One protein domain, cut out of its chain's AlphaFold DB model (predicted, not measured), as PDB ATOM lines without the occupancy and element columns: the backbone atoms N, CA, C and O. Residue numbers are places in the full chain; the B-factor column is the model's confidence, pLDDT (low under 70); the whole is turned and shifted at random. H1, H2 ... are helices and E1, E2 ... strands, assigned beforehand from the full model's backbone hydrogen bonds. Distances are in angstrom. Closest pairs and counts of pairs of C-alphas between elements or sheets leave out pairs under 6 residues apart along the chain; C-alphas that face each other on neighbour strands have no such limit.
ATOM      1  N   GLU A  15      51.899 -63.021 -39.998       94.25
ATOM      2  CA  GLU A  15      53.051 -62.436 -40.689       94.25
ATOM      3  C   GLU A  15      52.594 -61.461 -41.774       94.25
ATOM      4  O   GLU A  15      53.061 -60.318 -41.826       94.25
ATOM      5  N   THR A  16      51.598 -61.863 -42.555       92.69
ATOM      6  CA  THR A  16      50.970 -61.037 -43.586       92.69
ATOM      7  C   THR A  16      50.324 -59.788 -42.988       92.69
ATOM      8  O   THR A  16      50.582 -58.676 -43.449       92.69
ATOM      9  N   ASP A  17      49.579 -59.916 -41.890       92.81
ATOM     10  CA  ASP A  17      48.953 -58.787 -41.191       92.81
ATOM     11  C   ASP A  17      49.992 -57.786 -40.673       92.81
ATOM     12  O   ASP A  17      49.801 -56.563 -40.718       92.81
ATOM     13  N   LYS A  18      51.144 -58.287 -40.206       92.00
ATOM     14  CA  LYS A  18      52.270 -57.438 -39.809       92.00
ATOM     15  C   LYS A  18      52.832 -56.679 -41.010       92.00
ATOM     16  O   LYS A  18      53.131 -55.487 -40.870       92.00
ATOM     17  N   LEU A  19      52.963 -57.316 -42.175       93.00
ATOM     18  CA  LEU A  19      53.414 -56.664 -43.408       93.00
ATOM     19  C   LEU A  19      52.420 -55.595 -43.875       93.00
ATOM     20  O   LEU A  19      52.830 -54.448 -44.070       93.00
ATOM     21  N   ILE A  20      51.125 -55.918 -43.943       92.38
ATOM     22  CA  ILE A  20      50.042 -54.981 -44.291       92.38
ATOM     23  C   ILE A  20      50.121 -53.731 -43.408       92.38
ATOM     24  O   ILE A  20      50.143 -52.598 -43.889       92.38
ATOM     25  N   LYS A  21      50.264 -53.921 -42.096       88.94
ATOM     26  CA  LYS A  21      50.305 -52.820 -41.131       88.94
ATOM     27  C   LYS A  21      51.573 -51.963 -41.217       88.94
ATOM     28  O   LYS A  21      51.508 -50.767 -40.927       88.94
ATOM     29  N   THR A  22      52.732 -52.552 -41.534       88.62
ATOM     30  CA  THR A  22      54.047 -51.899 -41.334       88.62
ATOM     31  C   THR A  22      54.797 -51.538 -42.613       88.62
ATOM     32  O   THR A  22      55.594 -50.588 -42.600       88.62
ATOM     33  N   LYS A  23      54.560 -52.265 -43.705       89.81
ATOM     34  CA  LYS A  23      55.288 -52.138 -44.975       89.81
ATOM     35  C   LYS A  23      54.414 -51.594 -46.101       89.81
ATOM     36  O   LYS A  23      54.926 -50.858 -46.939       89.81
ATOM     37  N   ILE A  24      53.119 -51.893 -46.090       91.75
ATOM     38  CA  ILE A  24      52.202 -51.504 -47.161       91.75
ATOM     39  C   ILE A  24      51.681 -50.075 -46.955       91.75
ATOM     40  O   ILE A  24      51.252 -49.705 -45.860       91.75
ATOM     41  N   TYR A  25      51.744 -49.270 -48.020       92.00
ATOM     42  CA  TYR A  25      51.259 -47.882 -48.048       92.00
ATOM     43  C   TYR A  25      49.846 -47.759 -48.606       92.00
ATOM     44  O   TYR A  25      49.094 -46.902 -48.155       92.00
ATOM     45  N   ALA A  26      49.496 -48.601 -49.571       93.12
ATOM     46  CA  ALA A  26      48.158 -48.693 -50.116       93.12
ATOM     47  C   ALA A  26      47.864 -50.146 -50.490       93.12
ATOM     48  O   ALA A  26      48.787 -50.888 -50.827       93.12
ATOM     49  N   ILE A  27      46.606 -50.547 -50.383       94.00
ATOM     50  CA  ILE A  27      46.129 -51.898 -50.663       94.00
ATOM     51  C   ILE A  27      44.782 -51.806 -51.367       94.00
ATOM     52  O   ILE A  27      43.949 -50.980 -50.997       94.00
ATOM     53  N   GLU A  28      44.581 -52.634 -52.380       94.19
ATOM     54  CA  GLU A  28      43.282 -52.794 -53.021       94.19
ATOM     55  C   GLU A  28      42.548 -53.973 -52.381       94.19
ATOM     56  O   GLU A  28      43.131 -55.036 -52.166       94.19
ATOM     57  N   VAL A  29      41.283 -53.760 -52.029       91.62
ATOM     58  CA  VAL A  29      40.396 -54.781 -51.468       91.62
ATOM     59  C   VAL A  29      39.047 -54.634 -52.157       91.62
ATOM     60  O   VAL A  29      38.429 -53.579 -52.036       91.62
ATOM     61  N   ASN A  30      38.584 -55.676 -52.856       90.56
ATOM     62  CA  ASN A  30      37.304 -55.685 -53.580       90.56
ATOM     63  C   ASN A  30      37.127 -54.434 -54.469       90.56
ATOM     64  O   ASN A  30      36.199 -53.649 -54.265       90.56
ATOM     65  N   ASP A  31      38.082 -54.200 -55.377       88.81
ATOM     66  CA  ASP A  31      38.119 -53.059 -56.312       88.81
ATOM     67  C   ASP A  31      38.145 -51.662 -55.657       88.81
ATOM     68  O   ASP A  31      37.972 -50.636 -56.318       88.81
ATOM     69  N   SER A  32      38.362 -51.598 -54.341       91.56
ATOM     70  CA  SER A  32      38.443 -50.353 -53.583       91.56
ATOM     71  C   SER A  32      39.864 -50.144 -53.084       91.56
ATOM     72  O   SER A  32      40.440 -50.999 -52.407       91.56
ATOM     73  N   LEU A  33      40.435 -48.980 -53.392       94.88
ATOM     74  CA  LEU A  33      41.760 -48.610 -52.916       94.88
ATOM     75  C   LEU A  33      41.686 -48.100 -51.477       94.88
ATOM     76  O   LEU A  33      40.851 -47.263 -51.132       94.88
ATOM     77  N   TYR A  34      42.632 -48.541 -50.658       95.12
ATOM     78  CA  TYR A  34      42.811 -48.087 -49.291       95.12
ATOM     79  C   TYR A  34      44.240 -47.623 -49.045       95.12
ATOM     80  O   TYR A  34      45.191 -48.270 -49.466       95.12
ATOM     81  N   VAL A  35      44.411 -46.533 -48.303       95.31
ATOM     82  CA  VAL A  35      45.717 -45.958 -47.953       95.31
ATOM     83  C   VAL A  35      45.992 -46.130 -46.468       95.31
ATOM     84  O   VAL A  35      45.152 -45.814 -45.632       95.31
ATOM     85  N   ASN A  36      47.190 -46.596 -46.121       94.50
ATOM     86  CA  ASN A  36      47.629 -46.792 -44.744       94.50
ATOM     87  C   ASN A  36      48.037 -45.456 -44.099       94.50
ATOM     88  O   ASN A  36      49.203 -45.051 -44.151       94.50
ATOM     89  N   CYS A  37      47.104 -44.788 -43.420       92.12
ATOM     90  CA  CYS A  37      47.359 -43.493 -42.781       92.12
ATOM     91  C   CYS A  37      48.410 -43.546 -41.665       92.12
ATOM     92  O   CYS A  37      49.010 -42.520 -41.346       92.12
ATOM     93  N   ARG A  38      48.708 -44.729 -41.111       89.69
ATOM     94  CA  ARG A  38      49.752 -44.909 -40.083       89.69
ATOM     95  C   ARG A  38      51.143 -44.590 -40.610       89.69
ATOM     96  O   ARG A  38      52.046 -44.262 -39.842       89.69
ATOM     97  N   LYS A  39      51.333 -44.781 -41.917       90.94
ATOM     98  CA  LYS A  39      52.611 -44.614 -42.613       90.94
ATOM     99  C   LYS A  39      52.813 -43.199 -43.133       90.94
ATOM    100  O   LYS A  39      53.914 -42.879 -43.573       90.94
ATOM    101  N   LEU A  40      51.776 -42.373 -43.067       90.81
ATOM    102  CA  LEU A  40      51.746 -41.061 -43.679       90.81
ATOM    103  C   LEU A  40      51.807 -39.973 -42.617       90.81
ATOM    104  O   LEU A  40      51.219 -40.086 -41.538       90.81
ATOM    105  N   LYS A  41      52.559 -38.917 -42.927       89.62
ATOM    106  CA  LYS A  41      52.759 -37.787 -42.027       89.62
ATOM    107  C   LYS A  41      52.473 -36.485 -42.754       89.62
ATOM    108  O   LYS A  41      53.125 -36.181 -43.742       89.62
ATOM    109  N   PHE A  42      51.576 -35.681 -42.199       88.75
ATOM    110  CA  PHE A  42      51.387 -34.295 -42.606       88.75
ATOM    111  C   PHE A  42      52.117 -33.393 -41.613       88.75
ATOM    112  O   PHE A  42      51.879 -33.481 -40.407       88.75
ATOM    113  N   LYS A  43      53.051 -32.559 -42.086       86.88
ATOM    114  CA  LYS A  43      53.864 -31.668 -41.228       86.88
ATOM    115  C   LYS A  43      54.435 -32.388 -39.987       86.88
ATOM    116  O   LYS A  43      54.299 -31.928 -38.856       86.88
ATOM    117  N   LYS A  44      55.065 -33.552 -40.205       86.38
ATOM    118  CA  LYS A  44      55.668 -34.442 -39.181       86.38
ATOM    119  C   LYS A  44      54.684 -35.159 -38.239       86.38
ATOM    120  O   LYS A  44      55.132 -35.920 -37.384       86.38
ATOM    121  N   ARG A  45      53.371 -34.982 -38.392       85.19
ATOM    122  CA  ARG A  45      52.344 -35.643 -37.574       85.19
ATOM    123  C   ARG A  45      51.644 -36.755 -38.352       85.19
ATOM    124  O   ARG A  45      51.300 -36.564 -39.511       85.19
ATOM    125  N   VAL A  46      51.419 -37.896 -37.708       85.44
ATOM    126  CA  VAL A  46      50.671 -39.018 -38.300       85.44
ATOM    127  C   VAL A  46      49.196 -38.635 -38.443       85.44
ATOM    128  O   VAL A  46      48.635 -38.028 -37.535       85.44
ATOM    129  N   ILE A  47      48.589 -38.974 -39.580       82.38
ATOM    130  CA  ILE A  47      47.241 -38.505 -39.962       82.38
ATOM    131  C   ILE A  47      46.113 -39.487 -39.606       82.38
ATOM    132  O   ILE A  47      44.941 -39.134 -39.693       82.38
ATOM    133  N   GLY A  48      46.446 -40.719 -39.206       84.94
ATOM    134  CA  GLY A  48      45.453 -41.721 -38.827       84.94
ATOM    135  C   GLY A  48      46.049 -43.029 -38.310       84.94
ATOM    136  O   GLY A  48      47.234 -43.312 -38.490       84.94
ATOM    137  N   ALA A  49      45.215 -43.828 -37.643       85.12
ATOM    138  CA  ALA A  49      45.625 -45.076 -36.994       85.12
ATOM    139  C   ALA A  49      45.400 -46.335 -37.851       85.12
ATOM    140  O   ALA A  49      45.967 -47.390 -37.534       85.12
ATOM    141  N   TRP A  50      44.614 -46.232 -38.927       90.06
ATOM    142  CA  TRP A  50      44.278 -47.342 -39.822       90.06
ATOM    143  C   TRP A  50      44.207 -46.900 -41.284       90.06
ATOM    144  O   TRP A  50      44.865 -45.930 -41.665       90.06
ATOM    145  N   PHE A  51      43.482 -47.652 -42.111       93.31
ATOM    146  CA  PHE A  51      43.348 -47.370 -43.527       93.31
ATOM    147  C   PHE A  51      42.197 -46.405 -43.821       93.31
ATOM    148  O   PHE A  51      41.169 -46.403 -43.135       93.31
ATOM    149  N   ALA A  52      42.379 -45.608 -44.869       93.25
ATOM    150  CA  ALA A  52      41.394 -44.707 -45.452       93.25
ATOM    151  C   ALA A  52      40.965 -45.218 -46.826       93.25
ATOM    152  O   ALA A  52      41.855 -45.588 -47.591       93.25
ATOM    153  N   PRO A  53      39.675 -45.183 -47.196       93.94
ATOM    154  CA  PRO A  53      39.276 -45.330 -48.588       93.94
ATOM    155  C   PRO A  53      39.908 -44.210 -49.412       93.94
ATOM    156  O   PRO A  53      39.964 -43.059 -48.964       93.94
ATOM    157  N   ALA A  54      40.374 -44.548 -50.605       95.44
ATOM    158  CA  ALA A  54      41.089 -43.633 -51.469       95.44
ATOM    159  C   ALA A  54      40.606 -43.720 -52.917       95.44
ATOM    160  O   ALA A  54      40.080 -44.734 -53.369       95.44
ATOM    161  N   ILE A  55      40.820 -42.636 -53.650       95.56
ATOM    162  CA  ILE A  55      40.564 -42.530 -55.081       95.56
ATOM    163  C   ILE A  55      41.866 -42.118 -55.755       95.56
ATOM    164  O   ILE A  55      42.529 -41.181 -55.314       95.56
ATOM    165  N   VAL A  56      42.220 -42.788 -56.848       95.81
ATOM    166  CA  VAL A  56      43.262 -42.293 -57.752       95.81
ATOM    167  C   VAL A  56      42.618 -41.318 -58.725       95.81
ATOM    168  O   VAL A  56      41.654 -41.681 -59.391       95.81
ATOM    169  N   CYS A  57      43.125 -40.095 -58.808       95.19
ATOM    170  CA  CYS A  57      42.674 -39.090 -59.767       95.19
ATOM    171  C   CYS A  57      43.907 -38.386 -60.339       95.19
ATOM    172  O   CYS A  57      44.792 -37.982 -59.591       95.19
ATOM    173  N   GLN A  58      44.013 -38.303 -61.669       93.19
ATOM    174  CA  GLN A  58      45.131 -37.641 -62.365       93.19
ATOM    175  C   GLN A  58      46.533 -38.039 -61.840       93.19
ATOM    176  O   GLN A  58      47.414 -37.203 -61.656       93.19
ATOM    177  N   GLY A  59      46.738 -39.331 -61.561       94.06
ATOM    178  CA  GLY A  59      48.023 -39.868 -61.088       94.06
ATOM    179  C   GLY A  59      48.360 -39.584 -59.617       94.06
ATOM    180  O   GLY A  59      49.430 -39.977 -59.154       94.06
ATOM    181  N   LYS A  60      47.465 -38.941 -58.860       97.00
ATOM    182  CA  LYS A  60      47.597 -38.710 -57.414       97.00
ATOM    183  C   LYS A  60      46.573 -39.532 -56.641       97.00
ATOM    184  O   LYS A  60      45.552 -39.951 -57.187       97.00
ATOM    185  N   VAL A  61      46.851 -39.771 -55.362       97.19
ATOM    186  CA  VAL A  61      45.961 -40.528 -54.473       97.19
ATOM    187  C   VAL A  61      45.262 -39.568 -53.520       97.19
ATOM    188  O   VAL A  61      45.919 -38.839 -52.788       97.19
ATOM    189  N   TYR A  62      43.937 -39.597 -53.495       96.88
ATOM    190  CA  TYR A  62      43.108 -38.738 -52.658       96.88
ATOM    191  C   TYR A  62      42.362 -39.561 -51.625       96.88
ATOM    192  O   TYR A  62      41.726 -40.557 -51.961       96.88
ATOM    193  N   PHE A  63      42.403 -39.136 -50.371       95.19
ATOM    194  CA  PHE A  63      41.684 -39.777 -49.273       95.19
ATOM    195  C   PHE A  63      41.342 -38.730 -48.221       95.19
ATOM    196  O   PHE A  63      42.053 -37.738 -48.075       95.19
ATOM    197  N   TYR A  64      40.264 -38.927 -47.472       91.19
ATOM    198  CA  TYR A  64      39.933 -38.042 -46.356       91.19
ATOM    199  C   TYR A  64      40.389 -38.667 -45.047       91.19
ATOM    200  O   TYR A  64      40.251 -39.866 -44.869       91.19
ATOM    201  N   ALA A  65      40.916 -37.861 -44.130       88.56
ATOM    202  CA  ALA A  65      41.328 -38.278 -42.791       88.56
ATOM    203  C   ALA A  65      41.188 -37.095 -41.823       88.56
ATOM    204  O   ALA A  65      40.847 -35.986 -42.238       88.56
ATOM    205  N   ILE A  66      41.441 -37.309 -40.530       80.69
ATOM    206  CA  ILE A  66      41.380 -36.236 -39.527       80.69
ATOM    207  C   ILE A  66      42.347 -35.105 -39.919       80.69
ATOM    208  O   ILE A  66      43.493 -35.339 -40.320       80.69
ATOM    209  N   SER A  67      41.884 -33.857 -39.824       80.19
ATOM    210  CA  SER A  67      42.730 -32.684 -40.020       80.19
ATOM    211  C   SER A  67      43.788 -32.637 -38.932       80.19
ATOM    212  O   SER A  67      43.479 -32.616 -37.743       80.19
ATOM    213  N   VAL A  68      45.046 -32.545 -39.350       74.12
ATOM    214  CA  VAL A  68      46.159 -32.304 -38.438       74.12
ATOM    215  C   VAL A  68      46.648 -30.859 -38.582       74.12
ATOM    216  O   VAL A  68      46.745 -30.334 -39.696       74.12
ATOM    217  N   GLY A  69      46.935 -30.208 -37.449       64.38
ATOM    218  CA  GLY A  69      47.191 -28.761 -37.367       64.38
ATOM    219  C   GLY A  69      45.897 -27.936 -37.282       64.38
ATOM    220  O   GLY A  69      44.822 -28.536 -37.249       64.38
ATOM    221  N   PRO A  70      45.981 -26.589 -37.247       52.66
ATOM    222  CA  PRO A  70      44.797 -25.730 -37.239       52.66
ATOM    223  C   PRO A  70      43.854 -26.144 -38.373       52.66
ATOM    224  O   PRO A  70      44.268 -26.247 -39.533       52.66
ATOM    225  N   SER A  71      42.623 -26.504 -38.024       52.06
ATOM    226  CA  SER A  71      41.583 -26.820 -38.996       52.06
ATOM    227  C   SER A  71      41.105 -25.525 -39.654       52.06
ATOM    228  O   SER A  71      41.090 -24.472 -39.021       52.06
ATOM    229  N   ALA A  72      40.659 -25.597 -40.909       42.81
ATOM    230  CA  ALA A  72      39.934 -24.490 -41.543       42.81
ATOM    231  C   ALA A  72      38.642 -24.130 -40.773       42.81
ATOM    232  O   ALA A  72      38.177 -23.001 -40.853       42.81
ATOM    233  N   ALA A  73      38.128 -25.035 -39.929       41.50
ATOM    234  CA  ALA A  73      37.074 -24.741 -38.956       41.50
ATOM    235  C   ALA A  73      37.446 -23.630 -37.946       41.50
ATOM    236  O   ALA A  73      36.552 -23.035 -37.357       41.50
ATOM    237  N   ALA A  74      38.737 -23.323 -37.761       41.88
ATOM    238  CA  ALA A  74      39.202 -22.153 -37.010       41.88
ATOM    239  C   ALA A  74      39.359 -20.886 -37.882       41.88
ATOM    240  O   ALA A  74      39.458 -19.789 -37.342       41.88
ATOM    241  N   ALA A  75      39.398 -21.025 -39.213       37.12
ATOM    242  CA  ALA A  75      39.544 -19.917 -40.162       37.12
ATOM    243  C   ALA A  75      38.196 -19.281 -40.551       37.12
ATOM    244  O   ALA A  75      38.150 -18.101 -40.891       37.12
ATOM    245  N   PHE A  76      37.090 -20.023 -40.442       42.00
ATOM    246  CA  PHE A  76      35.737 -19.478 -40.559       42.00
ATOM    247  C   PHE A  76      35.263 -18.966 -39.195       42.00
ATOM    248  O   PHE A  76      34.516 -19.634 -38.482       42.00
ATOM    249  N   GLY A  77      35.743 -17.777 -38.820       39.75
ATOM    250  CA  GLY A  77      35.243 -17.037 -37.666       39.75
ATOM    251  C   GLY A  77      33.716 -16.954 -37.699       39.75
ATOM    252  O   GLY A  77      33.125 -16.425 -38.638       39.75
ATOM    253  N   VAL A  78      33.079 -17.518 -36.675       41.16
ATOM    254  CA  VAL A  78      31.627 -17.524 -36.513       41.16
ATOM    255  C   VAL A  78      31.154 -16.097 -36.242       41.16
ATOM    256  O   VAL A  78      31.273 -15.597 -35.128       41.16
ATOM    257  N   ILE A  79      30.562 -15.460 -37.251       41.56
ATOM    258  CA  ILE A  79      29.539 -14.435 -37.041       41.56
ATOM    259  C   ILE A  79      28.195 -15.120 -37.310       41.56
ATOM    260  O   ILE A  79      27.812 -15.314 -38.458       41.56
ATOM    261  N   GLY A  80      27.495 -15.523 -36.245       37.66
ATOM    262  CA  GLY A  80      26.112 -16.019 -36.306       37.66
ATOM    263  C   GLY A  80      25.931 -17.466 -35.835       37.66
ATOM    264  O   GLY A  80      26.432 -18.411 -36.441       37.66
ATOM    265  N   GLY A  81      25.161 -17.644 -34.755       43.50
ATOM    266  CA  GLY A  81      24.965 -18.897 -34.008       43.50
ATOM    267  C   GLY A  81      24.269 -20.062 -34.728       43.50
ATOM    268  O   GLY A  81      23.918 -21.036 -34.073       43.50
ATOM    269  N   ALA A  82      24.084 -20.014 -36.050       42.78
ATOM    270  CA  ALA A  82      23.444 -21.092 -36.811       42.78
ATOM    271  C   ALA A  82      24.418 -22.213 -37.244       42.78
ATOM    272  O   ALA A  82      23.981 -23.314 -37.564       42.78
ATOM    273  N   VAL A  83      25.736 -21.970 -37.225       43.91
ATOM    274  CA  VAL A  83      26.768 -22.926 -37.700       43.91
ATOM    275  C   VAL A  83      27.440 -23.688 -36.546       43.91
ATOM    276  O   VAL A  83      28.416 -24.402 -36.746       43.91
ATOM    277  N   GLN A  84      26.939 -23.589 -35.311       40.31
ATOM    278  CA  GLN A  84      27.534 -24.344 -34.198       40.31
ATOM    279  C   GLN A  84      27.266 -25.855 -34.297       40.31
ATOM    280  O   GLN A  84      28.152 -26.641 -33.987       40.31
ATOM    281  N   ALA A  85      26.117 -26.274 -34.838       38.97
ATOM    282  CA  ALA A  85      25.782 -27.697 -34.970       38.97
ATOM    283  C   ALA A  85      26.422 -28.384 -36.197       38.97
ATOM    284  O   ALA A  85      26.615 -29.597 -36.197       38.97
ATOM    285  N   ALA A  86      26.784 -27.632 -37.244       41.44
ATOM    286  CA  ALA A  86      27.419 -28.197 -38.442       41.44
ATOM    287  C   ALA A  86      28.929 -28.440 -38.255       41.44
ATOM    288  O   ALA A  86      29.502 -29.313 -38.899       41.44
ATOM    289  N   ASN A  87      29.574 -27.691 -37.353       46.06
ATOM    290  CA  ASN A  87      31.024 -27.734 -37.155       46.06
ATOM    291  C   ASN A  87      31.497 -28.914 -36.278       46.06
ATOM    292  O   ASN A  87      32.690 -29.209 -36.223       46.06
ATOM    293  N   GLU A  88      30.574 -29.617 -35.615       40.41
ATOM    294  CA  GLU A  88      30.865 -30.866 -34.894       40.41
ATOM    295  C   GLU A  88      30.893 -32.093 -35.824       40.41
ATOM    296  O   GLU A  88      31.480 -33.128 -35.490       40.41
ATOM    297  N   ALA A  89      30.346 -31.979 -37.038       42.16
ATOM    298  CA  ALA A  89      30.332 -33.053 -38.020       42.16
ATOM    299  C   ALA A  89      31.655 -33.103 -38.808       42.16
ATOM    300  O   ALA A  89      31.758 -32.695 -39.959       42.16
ATOM    301  N   SER A  90      32.654 -33.714 -38.159       52.03
ATOM    302  CA  SER A  90      33.907 -34.240 -38.716       52.03
ATOM    303  C   SER A  90      34.975 -33.197 -39.076       52.03
ATOM    304  O   SER A  90      35.037 -32.684 -40.186       52.03
ATOM    305  N   SER A  91      35.962 -33.055 -38.183       71.38
ATOM    306  CA  SER A  91      37.266 -32.389 -38.373       71.38
ATOM    307  C   SER A  91      38.130 -32.952 -39.520       71.38
ATOM    308  O   SER A  91      39.343 -32.749 -39.540       71.38
ATOM    309  N   ARG A  92      37.552 -33.710 -40.454       79.88
ATOM    310  CA  ARG A  92      38.250 -34.377 -41.548       79.88
ATOM    311  C   ARG A  92      38.360 -33.476 -42.761       79.88
ATOM    312  O   ARG A  92      37.474 -32.690 -43.065       79.88
ATOM    313  N   VAL A  93      39.456 -33.663 -43.472       87.62
ATOM    314  CA  VAL A  93      39.765 -32.979 -44.723       87.62
ATOM    315  C   VAL A  93      40.252 -34.005 -45.727       87.62
ATOM    316  O   VAL A  93      40.749 -35.068 -45.341       87.62
ATOM    317  N   TYR A  94      40.132 -33.683 -47.010       93.25
ATOM    318  CA  TYR A  94      40.830 -34.436 -48.040       93.25
ATOM    319  C   TYR A  94      42.321 -34.119 -48.014       93.25
ATOM    320  O   TYR A  94      42.731 -32.963 -47.897       93.25
ATOM    321  N   TYR A  95      43.114 -35.169 -48.164       94.56
ATOM    322  CA  TYR A  95      44.526 -35.104 -48.474       94.56
ATOM    323  C   TYR A  95      44.746 -35.613 -49.894       94.56
ATOM    324  O   TYR A  95      44.131 -36.587 -50.327       94.56
ATOM    325  N   GLU A  96      45.650 -34.948 -50.594       96.50
ATOM    326  CA  GLU A  96      46.320 -35.452 -51.783       96.50
ATOM    327  C   GLU A  96      47.640 -36.084 -51.343       96.50
ATOM    328  O   GLU A  96      48.356 -35.509 -50.521       96.50
ATOM    329  N   MET A  97      47.965 -37.250 -51.886       96.62
ATOM    330  CA  MET A  97      49.246 -37.920 -51.715       96.62
ATOM    331  C   MET A  97      49.908 -38.138 -53.068       96.62
ATOM    332  O   MET A  97      49.326 -38.741 -53.976       96.62
ATOM    333  N   ASP A  98      51.169 -37.726 -53.162       95.94
ATOM    334  CA  ASP A  98      52.043 -38.139 -54.251       95.94
ATOM    335  C   ASP A  98      52.456 -39.615 -54.062       95.94
ATOM    336  O   ASP A  98      53.031 -39.971 -53.027       95.94
ATOM    337  N   PRO A  99      52.175 -40.513 -55.023       93.62
ATOM    338  CA  PRO A  99      52.496 -41.927 -54.866       93.62
ATOM    339  C   PRO A  99      54.003 -42.226 -54.898       93.62
ATOM    340  O   PRO A  99      54.403 -43.255 -54.348       93.62
ATOM    341  N   ALA A 100      54.845 -41.374 -55.484       93.69
ATOM    342  CA  ALA A 100      56.294 -41.551 -55.523       93.69
ATOM    343  C   ALA A 100      56.955 -41.047 -54.231       93.69
ATOM    344  O   ALA A 100      57.675 -41.805 -53.578       93.69
ATOM    345  N   THR A 101      56.672 -39.809 -53.816       94.25
ATOM    346  CA  THR A 101      57.330 -39.173 -52.659       94.25
ATOM    347  C   THR A 101      56.628 -39.450 -51.329       94.25
ATOM    348  O   THR A 101      57.242 -39.332 -50.269       94.25
ATOM    349  N   LYS A 102      55.351 -39.859 -51.365       92.62
ATOM    350  CA  LYS A 102      54.447 -39.972 -50.201       92.62
ATOM    351  C   LYS A 102      54.184 -38.639 -49.496       92.62
ATOM    352  O   LYS A 102      53.697 -38.634 -48.361       92.62
ATOM    353  N   GLU A 103      54.512 -37.524 -50.139       94.00
ATOM    354  CA  GLU A 103      54.206 -36.199 -49.616       94.00
ATOM    355  C   GLU A 103      52.709 -35.939 -49.663       94.00
ATOM    356  O   GLU A 103      51.998 -36.432 -50.541       94.00
ATOM    357  N   LEU A 104      52.252 -35.174 -48.675       93.94
ATOM    358  CA  LEU A 104      50.850 -34.875 -48.469       93.94
ATOM    359  C   LEU A 104      50.589 -33.388 -48.577       93.94
ATOM    360  O   LEU A 104      51.306 -32.588 -47.972       93.94
ATOM    361  N   ASP A 105      49.465 -33.057 -49.194       93.81
ATOM    362  CA  ASP A 105      48.886 -31.724 -49.142       93.81
ATOM    363  C   ASP A 105      47.394 -31.791 -48.807       93.81
ATOM    364  O   ASP A 105      46.735 -32.797 -49.075       93.81
ATOM    365  N   LYS A 106      46.850 -30.738 -48.195       92.56
ATOM    366  CA  LYS A 106      45.404 -30.641 -47.970       92.56
ATOM    367  C   LYS A 106      44.723 -30.198 -49.259       92.56
ATOM    368  O   LYS A 106      45.222 -29.347 -49.990       92.56
ATOM    369  N   VAL A 107      43.552 -30.758 -49.520       94.06
ATOM    370  CA  VAL A 107      42.722 -30.358 -50.653       94.06
ATOM    371  C   VAL A 107      41.742 -29.293 -50.181       94.06
ATOM    372  O   VAL A 107      40.713 -29.608 -49.589       94.06
ATOM    373  N   GLY A 108      42.102 -28.032 -50.409       91.38
ATOM    374  CA  GLY A 108      41.212 -26.881 -50.243       91.38
ATOM    375  C   GLY A 108      40.593 -26.430 -51.567       91.38
ATOM    376  O   GLY A 108      40.828 -27.030 -52.624       91.38
TER     377      GLY A 108
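What this domain is: This is residues 15 to 108 of the 153 residues of an uncharacterized protein of Parabacteroides sp. TM07-1AC (UniProt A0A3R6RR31). A single strongly twisted, curled sheet of six antiparallel strands makes the body, with the short helix H1 at the E1 end of it. From the link between E4 and E5 a long loop sticks out with its residues 75 to 86, far from the sheet, and adds to the length of the whole. The printed part has 94 residues with one named helix and six named strands, in the order H1 E1 E2 E3 E4 E5 E6; the sheet's order is E1 - E2 - E3 - E4 - E5 - E6, and the class is mostly strand, though under half of the residues are in named elements. The whole is only just loose, close to compact, with a radius of gyration of the C-alphas of 15.3 A, and it is elongated, with spans of 52 by 28 by 27 A.

Where its parts are: The longest strands by residues are E3, residues 51 to 57, 18.2 A, and E4, residues 60 to 66, 19.1 A. E2 is residues 32 to 36, 13.2 A, and E1 is residues 26 to 29. E5 is residues 92 to 97, 15.4 A, and E6 is residues 104 to 106, ending with C-alpha 106 at (45.404, -30.641, -47.970). H1 is residues 15 to 22, 10.6 A, beginning with C-alpha 15 at (53.051, -62.436, -40.689).

How they stand to each other: The six strands form a meander, each strand the antiparallel neighbour of the one before. In the hairpin E3 and E4, at 145 degrees, N 55 and O 62 are 2.8 A apart. E3 is staggered: it pairs with E2 over residues 51 to 54 and with E4 over residues 54 to 57. E2 and E3 stand at 119 degrees, with N 35 and O 52 2.8 A apart. E4 and E5 stand at 153 degrees, with N 97 and O 61 2.7 A apart. At the edge strands, N 27 of E1 and O 34 of E2 are 2.8 A apart, and N 96 of E5 and O 105 of E6 2.8 A. E1 and E6 are apart. From edge to edge the strands' lines turn by 105 degrees. H1 is on the sheet but only grazes it, with residues 20 to 22; the closest C-alphas of H1 and E2 are those of Lys 21 and Asn 36, 7.5 A apart. Every O i to N i+4 pair in H1 is within hydrogen-bond range.

The domain as a whole: The two C-alphas farthest apart are those of Glu 15 and Gly 80, 53.8 A. The printed part has no cut. The links E2 to E3, 14 residues, and E4 to E5, 25 residues, are long; in the former, residues 41 to 42 pair with 45 to 46, antiparallel. Residues 75 to 86 stand free; the body without them spans 42 by 28 by 25 A. The mean pLDDT of the printed part is 80.1, and residues 69 to 90 are under 70.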